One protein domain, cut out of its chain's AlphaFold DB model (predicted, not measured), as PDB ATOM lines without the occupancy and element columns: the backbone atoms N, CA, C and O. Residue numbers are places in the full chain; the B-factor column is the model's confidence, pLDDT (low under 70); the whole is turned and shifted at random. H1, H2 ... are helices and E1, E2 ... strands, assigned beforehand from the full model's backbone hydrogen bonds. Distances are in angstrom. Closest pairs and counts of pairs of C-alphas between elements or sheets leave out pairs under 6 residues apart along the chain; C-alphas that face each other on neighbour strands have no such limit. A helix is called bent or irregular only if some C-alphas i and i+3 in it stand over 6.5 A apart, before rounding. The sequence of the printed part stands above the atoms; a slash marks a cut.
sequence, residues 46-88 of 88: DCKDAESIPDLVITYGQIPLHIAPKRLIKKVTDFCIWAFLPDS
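Overview. This is residues 46 to 88 of the 88 residues of an uncharacterized protein of Cylicostephanus goldi (UniProt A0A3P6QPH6). Two antiparallel strand hairpins, E1 with E2 and E3 with E4, follow one another along the longest axis of a flat, loosely built model, their strands in separate two-stranded sheets. A short, irregular helix, H1, lies near the E3 and E4 hairpin, and beyond E4 the last strand, E5, turns away as part of a tail. The printed part has 43 residues, with one named helix and five named strands in the order H1, E1, E2, E3, E4, E5, and its class is mixed, helices and strands. The whole is loose, with a radius of gyration of the C-alphas of 12.4 A, and spans 39 by 29 by 12 A.

Along the chain. E1 is residues 56 to 60, 12.8 A from first to last C-alpha, and begins at C-alpha 56 at (48.317, 49.353, -5.806). E2 is residues 63 to 67, also 12.8 A long. E3 is residues 73 to 75, 6.3 A, and E4 is residues 80 to 82, 6.6 A. H1 is residues 47 to 52, 10.0 A long, with C-alpha 47 at (32.451, 43.754, -9.063); it is irregular, C-alphas 48 and 51 being 7.0 A apart. E5 is residues 84 to 86, 7.1 A, and ends at C-alpha 86 at (41.143, 50.628, 8.965).

Arrangement. E1 and E2 are antiparallel neighbours in a hairpin, with 153 degrees between their directions. N 58 and O 65 are 2.9 A apart and N 65 and O 58 are 2.8 A apart, both within hydrogen-bond range. E2 and E3 are apart. E3 and E4 form the other antiparallel hairpin, at 155 degrees, with N 74 and O 81 within hydrogen-bond range at 2.9 A. The closest C-alphas of H1 and E4 are those of Cys 47 and Cys 80, 5.0 A apart; those of H1 and E3 are Cys 47 and Lys 75, 6.9 A apart. In H1, 0 of 2 O i to N i+4 pairs are within hydrogen-bond range, and 2 of 3 O i to N i+3 pairs are. E4 runs on into E5 across a break of 1 residue, at 57 degrees, and the two meet only through their link. E5 pairs with no named strand.

Size, cuts and confidence. The two C-alphas farthest apart are those of Gln 62 and Asp 78, at 39.2 A. The printed part has no cut, and its links between named elements are tight. It ends at Ser 88, the chain's last residue. The mean pLDDT of the printed part is 88.2, and residue 88 is under 70.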
ATOM      1  N   ASP A  46      30.821  47.426  -6.542       92.31
ATOM      2  CA  ASP A  46      30.316  46.606  -7.656       92.31
ATOM      3  C   ASP A  46      31.489  45.891  -8.345       92.31
ATOM      4  O   ASP A  46      32.426  46.501  -8.856       92.31
ATOM      5  N   CYS A  47      31.426  44.560  -8.408       90.75
ATOM      6  CA  CYS A  47      32.451  43.754  -9.063       90.75
ATOM      7  C   CYS A  47      32.692  44.103 -10.540       90.75
ATOM      8  O   CYS A  47      33.724  43.704 -11.079       90.75
ATOM      9  N   LYS A  48      31.763  44.792 -11.218       90.12
ATOM     10  CA  LYS A  48      31.972  45.285 -12.589       90.12
ATOM     11  C   LYS A  48      33.075  46.336 -12.667       90.12
ATOM     12  O   LYS A  48      33.749  46.418 -13.689       90.12
ATOM     13  N   ASP A  49      33.298  47.074 -11.587       89.25
ATOM     14  CA  ASP A  49      34.295  48.137 -11.546       89.25
ATOM     15  C   ASP A  49      35.704  47.591 -11.280       89.25
ATOM     16  O   ASP A  49      36.688  48.292 -11.505       89.25
ATOM     17  N   ALA A  50      35.828  46.310 -10.902       87.25
ATOM     18  CA  ALA A  50      37.086  45.656 -10.537       87.25
ATOM     19  C   ALA A  50      38.203  45.791 -11.586       87.25
ATOM     20  O   ALA A  50      39.373  45.911 -11.225       87.25
ATOM     21  N   GLU A  51      37.860  45.758 -12.876       86.25
ATOM     22  CA  GLU A  51      38.837  45.862 -13.970       86.25
ATOM     23  C   GLU A  51      39.319  47.300 -14.216       86.25
ATOM     24  O   GLU A  51      40.358  47.495 -14.845       86.25
ATOM     25  N   SER A  52      38.587  48.302 -13.721       88.00
ATOM     26  CA  SER A  52      38.941  49.721 -13.860       88.00
ATOM     27  C   SER A  52      39.888  50.223 -12.768       88.00
ATOM     28  O   SER A  52      40.447  51.314 -12.884       88.00
ATOM     29  N   ILE A  53      40.091  49.423 -11.719       88.56
ATOM     30  CA  ILE A  53      40.892  49.813 -10.564       88.56
ATOM     31  C   ILE A  53      42.381  49.692 -10.921       88.56
ATOM     32  O   ILE A  53      42.795  48.670 -11.470       88.56
ATOM     33  N   PRO A  54      43.214  50.708 -10.641       89.81
ATOM     34  CA  PRO A  54      44.645  50.636 -10.914       89.81
ATOM     35  C   PRO A  54      45.384  49.714  -9.935       89.81
ATOM     36  O   PRO A  54      44.923  49.438  -8.827       89.81
ATOM     37  N   ASP A  55      46.583  49.283 -10.330       90.75
ATOM     38  CA  ASP A  55      47.506  48.573  -9.443       90.75
ATOM     39  C   ASP A  55      47.828  49.409  -8.196       90.75
ATOM     40  O   ASP A  55      48.183  50.589  -8.285       90.75
ATOM     41  N   LEU A  56      47.789  48.767  -7.029       88.31
ATOM     42  CA  LEU A  56      48.317  49.353  -5.806       88.31
ATOM     43  C   LEU A  56      49.844  49.348  -5.878       88.31
ATOM     44  O   LEU A  56      50.460  48.301  -6.089       88.31
ATOM     45  N   VAL A  57      50.454  50.503  -5.632       90.25
ATOM     46  CA  VAL A  57      51.909  50.631  -5.543       90.25
ATOM     47  C   VAL A  57      52.304  50.886  -4.096       90.25
ATOM     48  O   VAL A  57      52.000  51.938  -3.538       90.25
ATOM     49  N   ILE A  58      53.006  49.926  -3.497       86.19
ATOM     50  CA  ILE A  58      53.615  50.083  -2.174       86.19
ATOM     51  C   ILE A  58      55.109  50.311  -2.373       86.19
ATOM     52  O   ILE A  58      55.820  49.442  -2.876       86.19
ATOM     53  N   THR A  59      55.601  51.471  -1.953       88.62
ATOM     54  CA  THR A  59      57.033  51.772  -1.994       88.62
ATOM     55  C   THR A  59      57.667  51.399  -0.661       88.62
ATOM     56  O   THR A  59      57.360  52.002   0.366       88.62
ATOM     57  N   TYR A  60      58.584  50.429  -0.675       81.75
ATOM     58  CA  TYR A  60      59.410  50.086   0.482       81.75
ATOM     59  C   TYR A  60      60.878  50.376   0.159       81.75
ATOM     60  O   TYR A  60      61.489  49.740  -0.705       81.75
ATOM     61  N   GLY A  61      61.446  51.391   0.815       87.25
ATOM     62  CA  GLY A  61      62.762  51.920   0.455       87.25
ATOM     63  C   GLY A  61      62.742  52.567  -0.934       87.25
ATOM     64  O   GLY A  61      62.064  53.569  -1.134       87.25
ATOM     65  N   GLN A  62      63.489  52.001  -1.886       87.75
ATOM     66  CA  GLN A  62      63.561  52.475  -3.280       87.75
ATOM     67  C   GLN A  62      62.895  51.522  -4.286       87.75
ATOM     68  O   GLN A  62      62.994  51.743  -5.491       87.75
ATOM     69  N   ILE A  63      62.241  50.454  -3.816       91.00
ATOM     70  CA  ILE A  63      61.647  49.436  -4.687       91.00
ATOM     71  C   ILE A  63      60.121  49.604  -4.681       91.00
ATOM     72  O   ILE A  63      59.505  49.443  -3.621       91.00
ATOM     73  N   PRO A  64      59.498  49.914  -5.833       91.31
ATOM     74  CA  PRO A  64      58.049  49.895  -5.958       91.31
ATOM     75  C   PRO A  64      57.554  48.449  -6.090       91.31
ATOM     76  O   PRO A  64      57.950  47.715  -6.999       91.31
ATOM     77  N   LEU A  65      56.676  48.033  -5.181       90.44
ATOM     78  CA  LEU A  65      55.933  46.782  -5.275       90.44
ATOM     79  C   LEU A  65      54.567  47.064  -5.897       90.44
ATOM     80  O   LEU A  65      53.740  47.748  -5.300       90.44
ATOM     81  N   HIS A  66      54.335  46.500  -7.078       91.56
ATOM     82  CA  HIS A  66      53.057  46.591  -7.776       91.56
ATOM     83  C   HIS A  66      52.176  45.394  -7.418       91.56
ATOM     84  O   HIS A  66      52.586  44.237  -7.570       91.56
ATOM     85  N   ILE A  67      50.961  45.664  -6.950       89.06
ATOM     86  CA  ILE A  67      49.971  44.651  -6.596       89.06
ATOM     87  C   ILE A  67      48.729  44.868  -7.453       89.06
ATOM     88  O   ILE A  67      48.002  45.844  -7.289       89.06
ATOM     89  N   ALA A  68      48.481  43.918  -8.354       90.44
ATOM     90  CA  ALA A  68      47.316  43.957  -9.225       90.44
ATOM     91  C   ALA A  68      45.997  43.865  -8.426       90.44
ATOM     92  O   ALA A  68      45.918  43.032  -7.512       90.44
ATOM     93  N   PRO A  69      44.934  44.594  -8.822       88.88
ATOM     94  CA  PRO A  69      43.649  44.639  -8.117       88.88
ATOM     95  C   PRO A  69      43.051  43.260  -7.863       88.88
ATOM     96  O   PRO A  69      42.583  42.970  -6.773       88.88
ATOM     97  N   LYS A  70      43.160  42.337  -8.824       89.06
ATOM     98  CA  LYS A  70      42.663  40.955  -8.684       89.06
ATOM     99  C   LYS A  70      43.229  40.181  -7.483       89.06
ATOM    100  O   LYS A  70      42.699  39.132  -7.142       89.06
ATOM    101  N   ARG A  71      44.344  40.636  -6.896       88.19
ATOM    102  CA  ARG A  71      44.937  40.059  -5.675       88.19
ATOM    103  C   ARG A  71      44.401  40.695  -4.391       88.19
ATOM    104  O   ARG A  71      44.648  40.160  -3.319       88.19
ATOM    105  N   LEU A  72      43.709  41.822  -4.514       88.94
ATOM    106  CA  LEU A  72      43.171  42.652  -3.438       88.94
ATOM    107  C   LEU A  72      41.637  42.650  -3.423       88.94
ATOM    108  O   LEU A  72      41.035  43.377  -2.644       88.94
ATOM    109  N   ILE A  73      41.003  41.849  -4.279       90.38
ATOM    110  CA  ILE A  73      39.553  41.786  -4.425       90.38
ATOM    111  C   ILE A  73      39.087  40.373  -4.114       90.38
ATOM    112  O   ILE A  73      39.521  39.412  -4.755       90.38
ATOM    113  N   LYS A  74      38.142  40.254  -3.185       89.12
ATOM    114  CA  LYS A  74      37.366  39.033  -2.988       89.12
ATOM    115  C   LYS A  74      35.971  39.231  -3.557       89.12
ATOM    116  O   LYS A  74      35.215  40.075  -3.092       89.12
ATOM    117  N   LYS A  75      35.605  38.408  -4.533       89.31
ATOM    118  CA  LYS A  75      34.240  38.380  -5.052       89.31
ATOM    119  C   LYS A  75      33.324  37.615  -4.096       89.31
ATOM    120  O   LYS A  75      33.579  36.448  -3.801       89.31
ATOM    121  N   VAL A  76      32.260  38.271  -3.655       87.38
ATOM    122  CA  VAL A  76      31.105  37.685  -2.964       87.38
ATOM    123  C   VAL A  76      29.935  37.667  -3.960       87.38
ATOM    124  O   VAL A  76      30.035  38.254  -5.036       87.38
ATOM    125  N   THR A  77      28.864  36.921  -3.678       86.06
ATOM    126  CA  THR A  77      27.764  36.653  -4.626       86.06
ATOM    127  C   THR A  77      27.277  37.901  -5.370       86.06
ATOM    128  O   THR A  77      27.193  37.862  -6.596       86.06
ATOM    129  N   ASP A  78      27.051  39.004  -4.647       88.44
ATOM    130  CA  ASP A  78      26.415  40.212  -5.190       88.44
ATOM    131  C   ASP A  78      27.331  41.448  -5.225       88.44
ATOM    132  O   ASP A  78      26.993  42.447  -5.853       88.44
ATOM    133  N   PHE A  79      28.499  41.388  -4.582       90.44
ATOM    134  CA  PHE A  79      29.427  42.513  -4.449       90.44
ATOM    135  C   PHE A  79      30.865  42.025  -4.284       90.44
ATOM    136  O   PHE A  79      31.130  40.844  -4.044       90.44
ATOM    137  N   CYS A  80      31.814  42.939  -4.426       91.88
ATOM    138  CA  CYS A  80      33.222  42.666  -4.222       91.88
ATOM    139  C   CYS A  80      33.705  43.347  -2.945       91.88
ATOM    140  O   CYS A  80      33.352  44.486  -2.669       91.88
ATOM    141  N   ILE A  81      34.521  42.630  -2.178       91.19
ATOM    142  CA  ILE A  81      35.172  43.123  -0.969       91.19
ATOM    143  C   ILE A  81      36.612  43.485  -1.312       91.19
ATOM    144  O   ILE A  81      37.345  42.678  -1.896       91.19
ATOM    145  N   TRP A  82      37.019  44.685  -0.920       90.25
ATOM    146  CA  TRP A  82      38.400  45.142  -0.988       90.25
ATOM    147  C   TRP A  82      39.197  44.580   0.201       90.25
ATOM    148  O   TRP A  82      38.726  44.576   1.337       90.25
ATOM    149  N   ALA A  83      40.420  44.110  -0.032       89.44
ATOM    150  CA  ALA A  83      41.266  43.464   0.976       89.44
ATOM    151  C   ALA A  83      41.989  44.464   1.902       89.44
ATOM    152  O   ALA A  83      43.144  44.246   2.268       89.44
ATOM    153  N   PHE A  84      41.318  45.552   2.287       89.12
ATOM    154  CA  PHE A  84      41.842  46.559   3.210       89.12
ATOM    155  C   PHE A  84      40.876  46.797   4.362       89.12
ATOM    156  O   PHE A  84      39.671  46.657   4.183       89.12
ATOM    157  N   LEU A  85      41.402  47.172   5.527       88.00
ATOM    158  CA  LEU A  85      40.602  47.608   6.670       88.00
ATOM    159  C   LEU A  85      41.317  48.720   7.446       88.00
ATOM    160  O   LEU A  85      42.545  48.686   7.557       88.00
ATOM    161  N   PRO A  86      40.574  49.676   8.023       85.00
ATOM    162  CA  PRO A  86      41.143  50.628   8.965       85.00
ATOM    163  C   PRO A  86      41.635  49.888  10.221       85.00
ATOM    164  O   PRO A  86      40.935  49.032  10.759       85.00
ATOM    165  N   ASP A  87      42.847  50.209  10.673       80.75
ATOM    166  CA  ASP A  87      43.385  49.758  11.958       80.75
ATOM    167  C   ASP A  87      42.796  50.639  13.069       80.75
ATOM    168  O   ASP A  87      42.819  51.870  12.964       80.75
ATOM    169  N   SER A  88      42.196  50.001  14.074       63.94
ATOM    170  CA  SER A  88      41.424  50.644  15.150       63.94
ATOM    171  C   SER A  88      42.290  51.155  16.292       63.94
ATOM    172  O   SER A  88      43.139  50.360  16.754       63.94
TER     173      SER A  88